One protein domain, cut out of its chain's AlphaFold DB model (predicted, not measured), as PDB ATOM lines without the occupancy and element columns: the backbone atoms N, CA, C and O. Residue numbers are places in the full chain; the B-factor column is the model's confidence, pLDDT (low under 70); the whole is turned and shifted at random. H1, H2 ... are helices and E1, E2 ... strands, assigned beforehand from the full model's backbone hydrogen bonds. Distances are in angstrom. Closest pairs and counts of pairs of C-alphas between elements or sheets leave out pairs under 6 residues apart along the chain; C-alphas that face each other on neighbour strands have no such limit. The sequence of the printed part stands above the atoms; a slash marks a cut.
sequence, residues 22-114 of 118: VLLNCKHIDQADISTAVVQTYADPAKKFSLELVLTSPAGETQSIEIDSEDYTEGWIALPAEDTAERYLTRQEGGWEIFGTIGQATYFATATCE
ATOM      1  N   VAL A  22     123.462 118.678 131.069       91.88
ATOM      2  CA  VAL A  22     124.616 118.760 130.166       91.88
ATOM      3  C   VAL A  22     124.131 118.993 128.738       91.88
ATOM      4  O   VAL A  22     123.328 118.215 128.222       91.88
ATOM      5  N   LEU A  23     124.644 120.051 128.116       93.44
ATOM      6  CA  LEU A  23     124.317 120.474 126.754       93.44
ATOM      7  C   LEU A  23     125.406 120.065 125.759       93.44
ATOM      8  O   LEU A  23     125.096 119.591 124.673       93.44
ATOM      9  N   LEU A  24     126.676 120.174 126.152       94.62
ATOM     10  CA  LEU A  24     127.824 119.797 125.328       94.62
ATOM     11  C   LEU A  24     128.855 119.066 126.178       94.62
ATOM     12  O   LEU A  24     129.161 119.494 127.288       94.62
ATOM     13  N   ASN A  25     129.419 117.986 125.650       94.94
ATOM     14  CA  ASN A  25     130.494 117.246 126.296       94.94
ATOM     15  C   ASN A  25     131.620 116.959 125.304       94.94
ATOM     16  O   ASN A  25     131.477 116.111 124.425       94.94
ATOM     17  N   CYS A  26     132.742 117.646 125.472       93.69
ATOM     18  CA  CYS A  26     133.956 117.470 124.694       93.69
ATOM     19  C   CYS A  26     135.003 116.695 125.495       93.69
ATOM     20  O   CYS A  26     135.344 117.057 126.624       93.69
ATOM     21  N   LYS A  27     135.549 115.640 124.890       93.38
ATOM     22  CA  LYS A  27     136.571 114.760 125.470       93.38
ATOM     23  C   LYS A  27     137.744 114.581 124.519       93.38
ATOM     24  O   LYS A  27     137.627 114.841 123.322       93.38
ATOM     25  N   HIS A  28     138.846 114.062 125.063       88.38
ATOM     26  CA  HIS A  28     140.078 113.797 124.314       88.38
ATOM     27  C   HIS A  28     140.599 115.052 123.607       88.38
ATOM     28  O   HIS A  28     141.016 114.991 122.455       88.38
ATOM     29  N   ILE A  29     140.517 116.189 124.301       87.75
ATOM     30  CA  ILE A  29     140.992 117.471 123.796       87.75
ATOM     31  C   ILE A  29     142.524 117.434 123.754       87.75
ATOM     32  O   ILE A  29     143.162 117.189 124.777       87.75
ATOM     33  N   ASP A  30     143.109 117.671 122.578       86.38
ATOM     34  CA  ASP A  30     144.566 117.729 122.389       86.38
ATOM     35  C   ASP A  30     145.129 119.095 122.827       86.38
ATOM     36  O   ASP A  30     145.497 119.950 122.016       86.38
ATOM     37  N   GLN A  31     145.103 119.341 124.138       85.62
ATOM     38  CA  GLN A  31     145.664 120.519 124.803       85.62
ATOM     39  C   GLN A  31     146.423 120.094 126.069       85.62
ATOM     40  O   GLN A  31     146.113 119.079 126.693       85.62
ATOM     41  N   ALA A  32     147.434 120.871 126.461       88.50
ATOM     42  CA  ALA A  32     148.275 120.546 127.617       88.50
ATOM     43  C   ALA A  32     147.552 120.743 128.963       88.50
ATOM     44  O   ALA A  32     147.847 120.053 129.939       88.50
ATOM     45  N   ASP A  33     146.601 121.669 129.004       89.19
ATOM     46  CA  ASP A  33     145.915 122.159 130.199       89.19
ATOM     47  C   ASP A  33     144.434 121.752 130.260       89.19
ATOM     48  O   ASP A  33     143.835 121.774 131.334       89.19
ATOM     49  N   ILE A  34     143.849 121.314 129.140       91.38
ATOM     50  CA  ILE A  34     142.436 120.926 129.035       91.38
ATOM     51  C   ILE A  34     142.333 119.506 128.475       91.38
ATOM     52  O   ILE A  34     142.753 119.235 127.359       91.38
ATOM     53  N   SER A  35     141.706 118.606 129.234       93.31
ATOM     54  CA  SER A  35     141.401 117.231 128.804       93.31
ATOM     55  C   SER A  35     139.929 117.037 128.416       93.31
ATOM     56  O   SER A  35     139.620 116.261 127.504       93.31
ATOM     57  N   THR A  36     139.022 117.760 129.085       94.62
ATOM     58  CA  THR A  36     137.583 117.772 128.790       94.62
ATOM     59  C   THR A  36     136.991 119.165 128.976       94.62
ATOM     60  O   THR A  36     137.435 119.916 129.847       94.62
ATOM     61  N   ALA A  37     135.937 119.461 128.219       94.69
ATOM     62  CA  ALA A  37     135.135 120.673 128.340       94.69
ATOM     63  C   ALA A  37     133.645 120.303 128.319       94.69
ATOM     64  O   ALA A  37     133.201 119.590 127.421       94.69
ATOM     65  N   VAL A  38     132.879 120.751 129.310       95.31
ATOM     66  CA  VAL A  38     131.454 120.420 129.455       95.31
ATOM     67  C   VAL A  38     130.651 121.702 129.584       95.31
ATOM     68  O   VAL A  38     130.885 122.465 130.513       95.31
ATOM     69  N   VAL A  39     129.691 121.926 128.688       94.81
ATOM     70  CA  VAL A  39     128.701 122.996 128.855       94.81
ATOM     71  C   VAL A  39     127.467 122.412 129.512       94.81
ATOM     72  O   VAL A  39     126.918 121.416 129.034       94.81
ATOM     73  N   GLN A  40     127.021 123.025 130.600       92.88
ATOM     74  CA  GLN A  40     125.862 122.567 131.348       92.88
ATOM     75  C   GLN A  40     125.053 123.721 131.936       92.88
ATOM     76  O   GLN A  40     125.538 124.843 132.064       92.88
ATOM     77  N   THR A  41     123.803 123.447 132.301       90.06
ATOM     78  CA  THR A  41     122.965 124.416 133.004       90.06
ATOM     79  C   THR A  41     123.374 124.488 134.472       90.06
ATOM     80  O   THR A  41     123.375 123.496 135.204       90.06
ATOM     81  N   TYR A  42     123.709 125.688 134.921       78.75
ATOM     82  CA  TYR A  42     123.938 125.983 136.321       78.75
ATOM     83  C   TYR A  42     122.641 126.489 136.942       78.75
ATOM     84  O   TYR A  42     122.023 127.452 136.479       78.75
ATOM     85  N   ALA A  43     122.202 125.816 137.999       67.81
ATOM     86  CA  ALA A  43     120.995 126.177 138.718       67.81
ATOM     87  C   ALA A  43     121.371 126.705 140.109       67.81
ATOM     88  O   ALA A  43     121.460 125.964 141.086       67.81
ATOM     89  N   ASP A  44     121.578 128.022 140.179       65.75
ATOM     90  CA  ASP A  44     121.690 128.763 141.434       65.75
ATOM     91  C   ASP A  44     120.288 129.197 141.900       65.75
ATOM     92  O   ASP A  44     119.582 129.887 141.150       65.75
ATOM     93  N   PRO A  45     119.881 128.881 143.141       58.41
ATOM     94  CA  PRO A  45     118.643 129.392 143.726       58.41
ATOM     95  C   PRO A  45     118.488 130.923 143.653       58.41
ATOM     96  O   PRO A  45     117.362 131.418 143.693       58.41
ATOM     97  N   ALA A  46     119.589 131.677 143.550       65.88
ATOM     98  CA  ALA A  46     119.599 133.135 143.490       65.88
ATOM     99  C   ALA A  46     119.695 133.724 142.068       65.88
ATOM    100  O   ALA A  46     119.242 134.853 141.867       65.88
ATOM    101  N   LYS A  47     120.270 133.010 141.087       56.72
ATOM    102  CA  LYS A  47     120.654 133.601 139.784       56.72
ATOM    103  C   LYS A  47     119.800 133.198 138.576       56.72
ATOM    104  O   LYS A  47     120.023 133.737 137.499       56.72
ATOM    105  N   LYS A  48     118.764 132.361 138.749       62.06
ATOM    106  CA  LYS A  48     118.059 131.678 137.636       62.06
ATOM    107  C   LYS A  48     119.022 130.752 136.870       62.06
ATOM    108  O   LYS A  48     120.208 130.699 137.169       62.06
ATOM    109  N   PHE A  49     118.486 129.965 135.941       65.50
ATOM    110  CA  PHE A  49     119.282 129.055 135.116       65.50
ATOM    111  C   PHE A  49     120.247 129.860 134.234       65.50
ATOM    112  O   PHE A  49     119.786 130.639 133.399       65.50
ATOM    113  N   SER A  50     121.552 129.681 134.431       83.31
ATOM    114  CA  SER A  50     122.619 130.199 133.565       83.31
ATOM    115  C   SER A  50     123.398 129.038 132.940       83.31
ATOM    116  O   SER A  50     123.175 127.879 133.301       83.31
ATOM    117  N   LEU A  51     124.266 129.318 131.969       90.94
ATOM    118  CA  LEU A  51     125.166 128.312 131.413       90.94
ATOM    119  C   LEU A  51     126.534 128.388 132.084       90.94
ATOM    120  O   LEU A  51     127.027 129.451 132.459       90.94
ATOM    121  N   GLU A  52     127.140 127.223 132.222       93.12
ATOM    122  CA  GLU A  52     128.452 127.019 132.809       93.12
ATOM    123  C   GLU A  52     129.288 126.170 131.853       93.12
ATOM    124  O   GLU A  52     128.815 125.157 131.337       93.12
ATOM    125  N   LEU A  53     130.540 126.571 131.660       94.81
ATOM    126  CA  LEU A  53     131.589 125.766 131.061       94.81
ATOM    127  C   LEU A  53     132.473 125.187 132.170       94.81
ATOM    128  O   LEU A  53     133.149 125.923 132.890       94.81
ATOM    129  N   VAL A  54     132.512 123.862 132.267       95.38
ATOM    130  CA  VAL A  54     133.409 123.122 133.156       95.38
ATOM    131  C   VAL A  54     134.578 122.572 132.359       95.38
ATOM    132  O   VAL A  54     134.412 121.719 131.487       95.38
ATOM    133  N   LEU A  55     135.778 123.023 132.697       95.31
ATOM    134  CA  LEU A  55     137.033 122.535 132.143       95.31
ATOM    135  C   LEU A  55     137.689 121.593 133.143       95.31
ATOM    136  O   LEU A  55     137.698 121.868 134.340       95.31
ATOM    137  N   THR A  56     138.233 120.476 132.661       95.75
ATOM    138  CA  THR A  56     139.016 119.547 133.491       95.75
ATOM    139  C   THR A  56     140.403 119.362 132.905       95.75
ATOM    140  O   THR A  56     140.535 118.983 131.737       95.75
ATOM    141  N   SER A  57     141.438 119.586 133.709       94.19
ATOM    142  CA  SER A  57     142.828 119.390 133.303       94.19
ATOM    143  C   SER A  57     143.202 117.905 133.236       94.19
ATOM    144  O   SER A  57     142.532 117.070 133.851       94.19
ATOM    145  N   PRO A  58     144.299 117.533 132.551       92.69
ATOM    146  CA  PRO A  58     144.807 116.159 132.575       92.69
ATOM    147  C   PRO A  58     145.153 115.638 133.982       92.69
ATOM    148  O   PRO A  58     145.174 114.427 134.199       92.69
ATOM    149  N   ALA A  59     145.402 116.534 134.945       95.12
ATOM    150  CA  ALA A  59     145.624 116.188 136.350       95.12
ATOM    151  C   ALA A  59     144.316 115.937 137.134       95.12
ATOM    152  O   ALA A  59     144.365 115.504 138.284       95.12
ATOM    153  N   GLY A  60     143.154 116.181 136.516       94.12
ATOM    154  CA  GLY A  60     141.831 116.030 137.124       94.12
ATOM    155  C   GLY A  60     141.338 117.266 137.880       94.12
ATOM    156  O   GLY A  60     140.334 117.184 138.584       94.12
ATOM    157  N   GLU A  61     142.025 118.402 137.758       95.94
ATOM    158  CA  GLU A  61     141.590 119.663 138.363       95.94
ATOM    159  C   GLU A  61     140.469 120.280 137.529       95.94
ATOM    160  O   GLU A  61     140.546 120.296 136.302       95.94
ATOM    161  N   THR A  62     139.430 120.793 138.189       94.75
ATOM    162  CA  THR A  62     138.244 121.339 137.520       94.75
ATOM    163  C   THR A  62     138.118 122.841 137.726       94.75
ATOM    164  O   THR A  62     138.227 123.319 138.858       94.75
ATOM    165  N   GLN A  63     137.778 123.564 136.664       93.69
ATOM    166  CA  GLN A  63     137.423 124.980 136.692       93.69
ATOM    167  C   GLN A  63     136.023 125.166 136.097       93.69
ATOM    168  O   GLN A  63     135.754 124.656 135.015       93.69
ATOM    169  N   SER A  64     135.149 125.900 136.790       92.38
ATOM    170  CA  SER A  64     133.837 126.314 136.272       92.38
ATOM    171  C   SER A  64     133.868 127.798 135.906       92.38
ATOM    172  O   SER A  64     134.433 128.615 136.643       92.38
ATOM    173  N   ILE A  65     133.297 128.124 134.750       91.94
ATOM    174  CA  ILE A  65     133.251 129.462 134.170       91.94
ATOM    175  C   ILE A  65     131.811 129.718 133.732       91.94
ATOM    176  O   ILE A  65     131.240 128.929 132.984       91.94
ATOM    177  N   GLU A  66     131.216 130.811 134.198       91.81
ATOM    178  CA  GLU A  66     129.911 131.263 133.704       91.81
ATOM    179  C   GLU A  66     130.077 131.735 132.253       91.81
ATOM    180  O   GLU A  66     130.996 132.505 131.965       91.81
ATOM    181  N   ILE A  67     129.221 131.252 131.351       92.38
ATOM    182  CA  ILE A  67     129.238 131.632 129.934       92.38
ATOM    183  C   ILE A  67     127.889 132.213 129.523       92.38
ATOM    184  O   ILE A  67     126.841 131.823 130.052       92.38
ATOM    185  N   ASP A  68     127.910 133.119 128.550       90.88
ATOM    186  CA  ASP A  68     126.689 133.669 127.981       90.88
ATOM    187  C   ASP A  68     125.991 132.634 127.087       90.88
ATOM    188  O   ASP A  68     126.609 131.861 126.350       90.88
ATOM    189  N   SER A  69     124.658 132.603 127.137       89.62
ATOM    190  CA  SER A  69     123.874 131.681 126.304       89.62
ATOM    191  C   SER A  69     123.974 131.993 124.809       89.62
ATOM    192  O   SER A  69     123.763 131.105 123.983       89.62
ATOM    193  N   GLU A  70     124.266 133.249 124.468       91.56
ATOM    194  CA  GLU A  70     124.492 133.696 123.092       91.56
ATOM    195  C   GLU A  70     125.774 133.067 122.533       91.56
ATOM    196  O   GLU A  70     125.687 132.378 121.522       91.56
ATOM    197  N   ASP A  71     126.894 133.135 123.263       92.81
ATOM    198  CA  ASP A  71     128.167 132.488 122.900       92.81
ATOM    199  C   ASP A  71     128.000 130.987 122.612       92.81
ATOM    200  O   ASP A  71     128.514 130.461 121.620       92.81
ATOM    201  N   TYR A  72     127.235 130.275 123.449       92.31
ATOM    202  CA  TYR A  72     126.926 128.863 123.209       92.31
ATOM    203  C   TYR A  72     126.100 128.657 121.929       92.31
ATOM    204  O   TYR A  72     126.376 127.754 121.137       92.31
ATOM    205  N   THR A  73     125.085 129.494 121.717       91.44
ATOM    206  CA  THR A  73     124.168 129.378 120.576       91.44
ATOM    207  C   THR A  73     124.877 129.676 119.258       91.44
ATOM    208  O   THR A  73     124.714 128.923 118.296       91.44
ATOM    209  N   GLU A  74     125.693 130.729 119.228       92.44
ATOM    210  CA  GLU A  74     126.506 131.121 118.074       92.44
ATOM    211  C   GLU A  74     127.657 130.149 117.807       92.44
ATOM    212  O   GLU A  74     128.193 130.106 116.700       92.44
ATOM    213  N   GLY A  75     127.999 129.317 118.790       92.94
ATOM    214  CA  GLY A  75     129.056 128.336 118.644       92.94
ATOM    215  C   GLY A  75     130.440 128.941 118.838       92.94
ATOM    216  O   GLY A  75     131.355 128.563 118.112       92.94
ATOM    217  N   TRP A  76     130.591 129.898 119.756       94.25
ATOM    218  CA  TRP A  76     131.833 130.632 119.971       94.25
ATOM    219  C   TRP A  76     132.065 130.936 121.455       94.25
ATOM    220  O   TRP A  76     131.811 132.035 121.935       94.25
ATOM    221  N   ILE A  77     132.568 129.953 122.203       94.06
ATOM    222  CA  ILE A  77     132.791 130.086 123.648       94.06
ATOM    223  C   ILE A  77     134.264 130.382 123.914       94.06
ATOM    224  O   ILE A  77     135.133 129.584 123.556       94.06
ATOM    225  N   ALA A  78     134.566 131.500 124.572       92.38
ATOM    226  CA  ALA A  78     135.935 131.826 124.962       92.38
ATOM    227  C   ALA A  78     136.465 130.847 126.026       92.38
ATOM    228  O   ALA A  78     135.814 130.583 127.037       92.38
ATOM    229  N   LEU A  79     137.673 130.329 125.808       91.25
ATOM    230  CA  LEU A  79     138.399 129.518 126.781       91.25
ATOM    231  C   LEU A  79     139.411 130.394 127.533       91.25
ATOM    232  O   LEU A  79     139.893 131.384 126.973       91.25
ATOM    233  N   PRO A  80     139.791 130.041 128.776       88.62
ATOM    234  CA  PRO A  80     140.909 130.686 129.450       88.62
ATOM    235  C   PRO A  80     142.145 130.672 128.551       88.62
ATOM    236  O   PRO A  80     142.541 129.624 128.041       88.62
ATOM    237  N   ALA A  81     142.754 131.831 128.333       74.88
ATOM    238  CA  ALA A  81     144.018 131.917 127.619       74.88
ATOM    239  C   ALA A  81     145.149 131.422 128.533       74.88
ATOM    240  O   ALA A  81     145.276 131.904 129.660       74.88
ATOM    241  N   GLU A  82     145.979 130.497 128.049       68.25
ATOM    242  CA  GLU A  82     147.340 130.370 128.572       68.25
ATOM    243  C   GLU A  82     148.245 131.308 127.763       68.25
ATOM    244  O   GLU A  82     148.206 131.345 126.529       68.25
ATOM    245  N   ASP A  83     149.038 132.109 128.472       69.75
ATOM    246  CA  ASP A  83     149.972 133.087 127.910       69.75
ATOM    247  C   ASP A  83     149.335 134.105 126.935       69.75
ATOM    248  O   ASP A  83     148.469 134.895 127.314       69.75
ATOM    249  N   THR A  84     149.826 134.148 125.689       62.16
ATOM    250  CA  THR A  84     149.417 135.074 124.618       62.16
ATOM    251  C   THR A  84     148.494 134.419 123.592       62.16
ATOM    252  O   THR A  84     148.349 134.954 122.491       62.16
ATOM    253  N   ALA A  85     147.958 133.233 123.891       77.81
ATOM    254  CA  ALA A  85     147.121 132.492 122.963       77.81
ATOM    255  C   ALA A  85     145.636 132.729 123.254       77.81
ATOM    256  O   ALA A  85     145.136 132.313 124.299       77.81
ATOM    257  N   GLU A  86     144.911 133.361 122.329       88.44
ATOM    258  CA  GLU A  86     143.448 133.380 122.412       88.44
ATOM    259  C   GLU A  86     142.929 132.002 122.003       88.44
ATOM    260  O   GLU A  86     143.428 131.407 121.045       88.44
ATOM    261  N   ARG A  87     141.950 131.475 122.741       91.31
ATOM    262  CA  ARG A  87     141.384 130.146 122.505       91.31
ATOM    263  C   ARG A  87     139.873 130.183 122.626       91.31
ATOM    264  O   ARG A  87     139.327 130.844 123.506       91.31
ATOM    265  N   TYR A  88     139.214 129.431 121.762       92.62
ATOM    266  CA  TYR A  88     137.767 129.361 121.668       92.62
ATOM    267  C   TYR A  88     137.342 127.918 121.430       92.62
ATOM    268  O   TYR A  88     137.963 127.208 120.642       92.62
ATOM    269  N   LEU A  89     136.265 127.489 122.078       93.06
ATOM    270  CA  LEU A  89     135.521 126.306 121.678       93.06
ATOM    271  C   LEU A  89     134.510 126.747 120.617       93.06
ATOM    272  O   LEU A  89     133.645 127.579 120.891       93.06
ATOM    273  N   THR A  90     134.659 126.229 119.401       93.56
ATOM    274  CA  THR A  90     133.943 126.713 118.216       93.56
ATOM    275  C   THR A  90     133.115 125.614 117.570       93.56
ATOM    276  O   THR A  90     133.577 124.475 117.472       93.56
ATOM    277  N   ARG A  91     131.901 125.936 117.117       91.56
ATOM    278  CA  ARG A  91     131.040 125.004 116.379       91.56
ATOM    279  C   ARG A  91     131.377 125.059 114.887       91.56
ATOM    280  O   ARG A  91     131.304 126.113 114.262       91.56
ATOM    281  N   GLN A  92     131.722 123.912 114.317       87.69
ATOM    282  CA  GLN A  92     132.003 123.694 112.896       87.69
ATOM    283  C   GLN A  92     130.945 122.761 112.282       87.69
ATOM    284  O   GLN A  92     130.169 122.123 112.994       87.69
ATOM    285  N   GLU A  93     130.930 122.627 110.951       82.25
ATOM    286  CA  GLU A  93     129.989 121.745 110.228       82.25
ATOM    287  C   GLU A  93     130.065 120.276 110.702       82.25
ATOM    288  O   GLU A  93     129.066 119.561 110.679       82.25
ATOM    289  N   GLY A  94     131.240 119.835 111.169       79.50
ATOM    290  CA  GLY A  94     131.490 118.475 111.659       79.50
ATOM    291  C   GLY A  94     131.351 118.273 113.172       79.50
ATOM    292  O   GLY A  94     131.523 117.146 113.632       79.50
ATOM    293  N   GLY A  95     131.061 119.325 113.943       85.69
ATOM    294  CA  GLY A  95     131.009 119.281 115.406       85.69
ATOM    295  C   GLY A  95     131.779 120.423 116.063       85.69
ATOM    296  O   GLY A  95     132.135 121.404 115.419       85.69
ATOM    297  N   TRP A  96     132.020 120.308 117.367       91.06
ATOM    298  CA  TRP A  96     132.757 121.315 118.128       91.06
ATOM    299  C   TRP A  96     134.254 121.009 118.175       91.06
ATOM    300  O   TRP A  96     134.653 119.864 118.378       91.06
ATOM    301  N   GLU A  97     135.076 122.044 118.032       90.75
ATOM    302  CA  GLU A  97     136.538 121.963 118.044       90.75
ATOM    303  C   GLU A  97     137.137 123.173 118.762       90.75
ATOM    304  O   GLU A  97     136.508 124.230 118.856       90.75
ATOM    305  N   ILE A  98     138.373 123.051 119.248       90.06
ATOM    306  CA  ILE A  98     139.085 124.204 119.802       90.06
ATOM    307  C   ILE A  98     139.821 124.921 118.679       90.06
ATOM    308  O   ILE A  98     140.645 124.326 117.990       90.06
ATOM    309  N   PHE A  99     139.564 126.214 118.548       91.12
ATOM    310  CA  PHE A  99     140.311 127.140 117.714       91.12
ATOM    311  C   PHE A  99     141.210 128.006 118.597       91.12
ATOM    312  O   PHE A  99     140.783 128.462 119.656       91.12
ATOM    313  N   GLY A 100     142.434 128.279 118.157       88.94
ATOM    314  CA  GLY A 100     143.304 129.220 118.850       88.94
ATOM    315  C   GLY A 100     144.185 130.048 117.928       88.94
ATOM    316  O   GLY A 100     144.451 129.684 116.779       88.94
ATOM    317  N   THR A 101     144.658 131.176 118.451       88.19
ATOM    318  CA  THR A 101     145.575 132.096 117.770       88.19
ATOM    319  C   THR A 101     146.826 132.309 118.617       88.19
ATOM    320  O   THR A 101     146.750 132.391 119.836       88.19
ATOM    321  N   ILE A 102     148.004 132.379 117.991       85.62
ATOM    322  CA  ILE A 102     149.267 132.763 118.646       85.62
ATOM    323  C   ILE A 102     149.959 133.786 117.749       85.62
ATOM    324  O   ILE A 102     150.546 133.451 116.713       85.62
ATOM    325  N   GLY A 103     149.867 135.063 118.118       84.31
ATOM    326  CA  GLY A 103     150.315 136.156 117.256       84.31
ATOM    327  C   GLY A 103     149.500 136.207 115.960       84.31
ATOM    328  O   GLY A 103     148.343 136.604 115.978       84.31
ATOM    329  N   GLN A 104     150.104 135.828 114.829       82.81
ATOM    330  CA  GLN A 104     149.423 135.759 113.522       82.81
ATOM    331  C   GLN A 104     149.108 134.327 113.065       82.81
ATOM    332  O   GLN A 104     148.471 134.145 112.030       82.81
ATOM    333  N   ALA A 105     149.581 133.313 113.792       84.56
ATOM    334  CA  ALA A 105     149.320 131.921 113.457       84.56
ATOM    335  C   ALA A 105     147.991 131.470 114.070       84.56
ATOM    336  O   ALA A 105     147.671 131.844 115.197       84.56
ATOM    337  N   THR A 106     147.251 130.636 113.344       88.88
ATOM    338  CA  THR A 106     146.039 129.974 113.830       88.88
ATOM    339  C   THR A 106     146.268 128.472 113.936       88.88
ATOM    340  O   THR A 106     147.073 127.902 113.196       88.88
ATOM    341  N   TYR A 107     145.567 127.824 114.860       86.62
ATOM    342  CA  TYR A 107     145.566 126.374 114.993       86.62
ATOM    343  C   TYR A 107     144.193 125.864 115.425       86.62
ATOM    344  O   TYR A 107     143.375 126.608 115.966       86.62
ATOM    345  N   PHE A 108     143.973 124.574 115.182       86.50
ATOM    346  CA  PHE A 108     142.806 123.840 115.641       86.50
ATOM    347  C   PHE A 108     143.282 122.628 116.433       86.50
ATOM    348  O   PHE A 108     144.209 121.939 116.000       86.50
ATOM    349  N   ALA A 109     142.676 122.387 117.588       84.06
ATOM    350  CA  ALA A 109     142.912 121.193 118.380       84.06
ATOM    351  C   ALA A 109     141.724 120.245 118.247       84.06
ATOM    352  O   ALA A 109     140.559 120.641 118.349       84.06
ATOM    353  N   THR A 110     142.045 118.977 118.005       81.06
ATOM    354  CA  THR A 110     141.048 117.926 117.853       81.06
ATOM    355  C   THR A 110     140.368 117.659 119.192       81.06
ATOM    356  O   THR A 110     141.017 117.586 120.236       81.06
ATOM    357  N   ALA A 111     139.050 117.489 119.144       86.88
ATOM    358  CA  ALA A 111     138.223 117.079 120.264       86.88
ATOM    359  C   ALA A 111     137.130 116.133 119.756       86.88
ATOM    360  O   ALA A 111     136.718 116.202 118.601       86.88
ATOM    361  N   THR A 112     136.650 115.236 120.615       90.00
ATOM    362  CA  THR A 112     135.414 114.487 120.357       90.00
ATOM    363  C   THR A 112     134.308 115.114 121.180       90.00
ATOM    364  O   THR A 112     134.333 115.011 122.406       90.00
ATOM    365  N   CYS A 113     133.361 115.769 120.516       91.75
ATOM    366  CA  CYS A 113     132.286 116.490 121.178       91.75
ATOM    367  C   CYS A 113     130.922 115.879 120.867       91.75
ATOM    368  O   CYS A 113     130.582 115.632 119.713       91.75
ATOM    369  N   GLU A 114     130.139 115.674 121.918       91.50
ATOM    370  CA  GLU A 114     128.756 115.222 121.852       91.50
ATOM    371  C   GLU A 114     127.860 116.355 122.346       91.50
ATOM    372  O   GLU A 114     127.895 116.728 123.522       91.50
TER     373      GLU A 114
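AT A GLANCE: This is residues 22 to 114 of the 118 residues of an uncharacterized protein of Bdellovibrio bacteriovorus (UniProt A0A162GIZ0). Two strongly twisted sheets are partly face to face as a sandwich, their strands crossed at 67 degrees, with the short helix H1 over strand E3 of the one sheet and next to the edge strand E5 of the other, where the chain passes between them. The hairpin of E2 and E3 reaches toward one end of the longest axis and the hairpin of E7 and E8 toward the other. The printed part has 93 residues with one named helix and nine named strands, in the order E1 E2 E3 E4 H1 E5 E6 E7 E8 E9; the class is mostly strand. The sheets, both antiparallel throughout, have the orders E4 E3 E2 E1 E9 and E5 E6 E7 E8. The whole is compact, with a radius of gyration of the C-alphas of 13.1 A, and spans 43 by 30 by 24 A.

HOW THE PARTS SIT: E1, residues 22 to 27, is antiparallel to E2, residues 36 to 44, with N 26 and O 37 2.8 A apart, within hydrogen-bond range. E2 bends by 56 degrees at residue 41. E3, residues 48 to 56, forms a hairpin with E2, N 38 and O 54 being 2.8 A apart. E4, residues 62 to 67, is the edge strand next to E3, with N 53 and O 65 2.8 A apart. E1 to E4 form a meander, each strand the antiparallel neighbour of the one before. H1, residues 69 to 74, is on this sheet at a height over the sheet of 10.2 A. It lies only just over E3, with 3 of its 6 C-alphas falling on that strand, and runs slantwise to the strands, at 44 degrees to E3 on the local plane. The closest C-alphas of H1 and E3 are those of Ser 69 and Leu 51, 6.3 A apart. In H1 every O i to N i+4 pair is within hydrogen-bond range. E5, residues 76 to 79, begins the second meander, with E6, residues 85 to 92, E7, residues 95 to 102, and E8, residues 105 to 109. H1 is also on this second sheet, over none of its strands, and with a height over the sheet of 4.3 A it is only just above the sheet's level. E5 and E6 have N 89 and O 77 2.8 A apart, E6 and E7 have N 88 and O 99 2.8 A apart, and E7 and E8 have N 109 and O 98 2.8 A apart. E6 bends by 54 degrees at residue 89. E8 runs on into E9, residues 112 to 114, across a break of 2 residues, at 63 degrees. E9 is an edge strand of the first sheet, antiparallel to E1, with N 27 and O 112 2.8 A apart. Between the sheets, the closest C-alphas of E7 and E9 are those of Trp 96 and Cys 113, 5.7 A apart. E4 and E5 come closest at the C-alphas of Ile 67 and Ile 77, 7.4 A apart.

IN THESE COORDINATES: E1 begins at C-alpha 22, (124.616, 118.760, 130.166), and is 13.5 A long from first to last C-alpha. E2 measures 23.1 A, E3 24.6 A and E4 15.6 A. H1 begins at C-alpha 69, (123.874, 131.681, 126.304). E6 measures 20.2 A, E7 22.9 A and E8 13.4 A. E5 and E9 are short strands; E9 ends at C-alpha 114, (128.756, 115.222, 121.852).

THE WHOLE: The two C-alphas farthest apart are those of Pro 45 and Gln 104, 43.6 A. The printed part has no cut. No link is long; E1 to E2, with 8 residues, is short, and the others are tight. The mean pLDDT of the printed part is 87.4, and residues 43 to 49 and 82 to 84 are under 70.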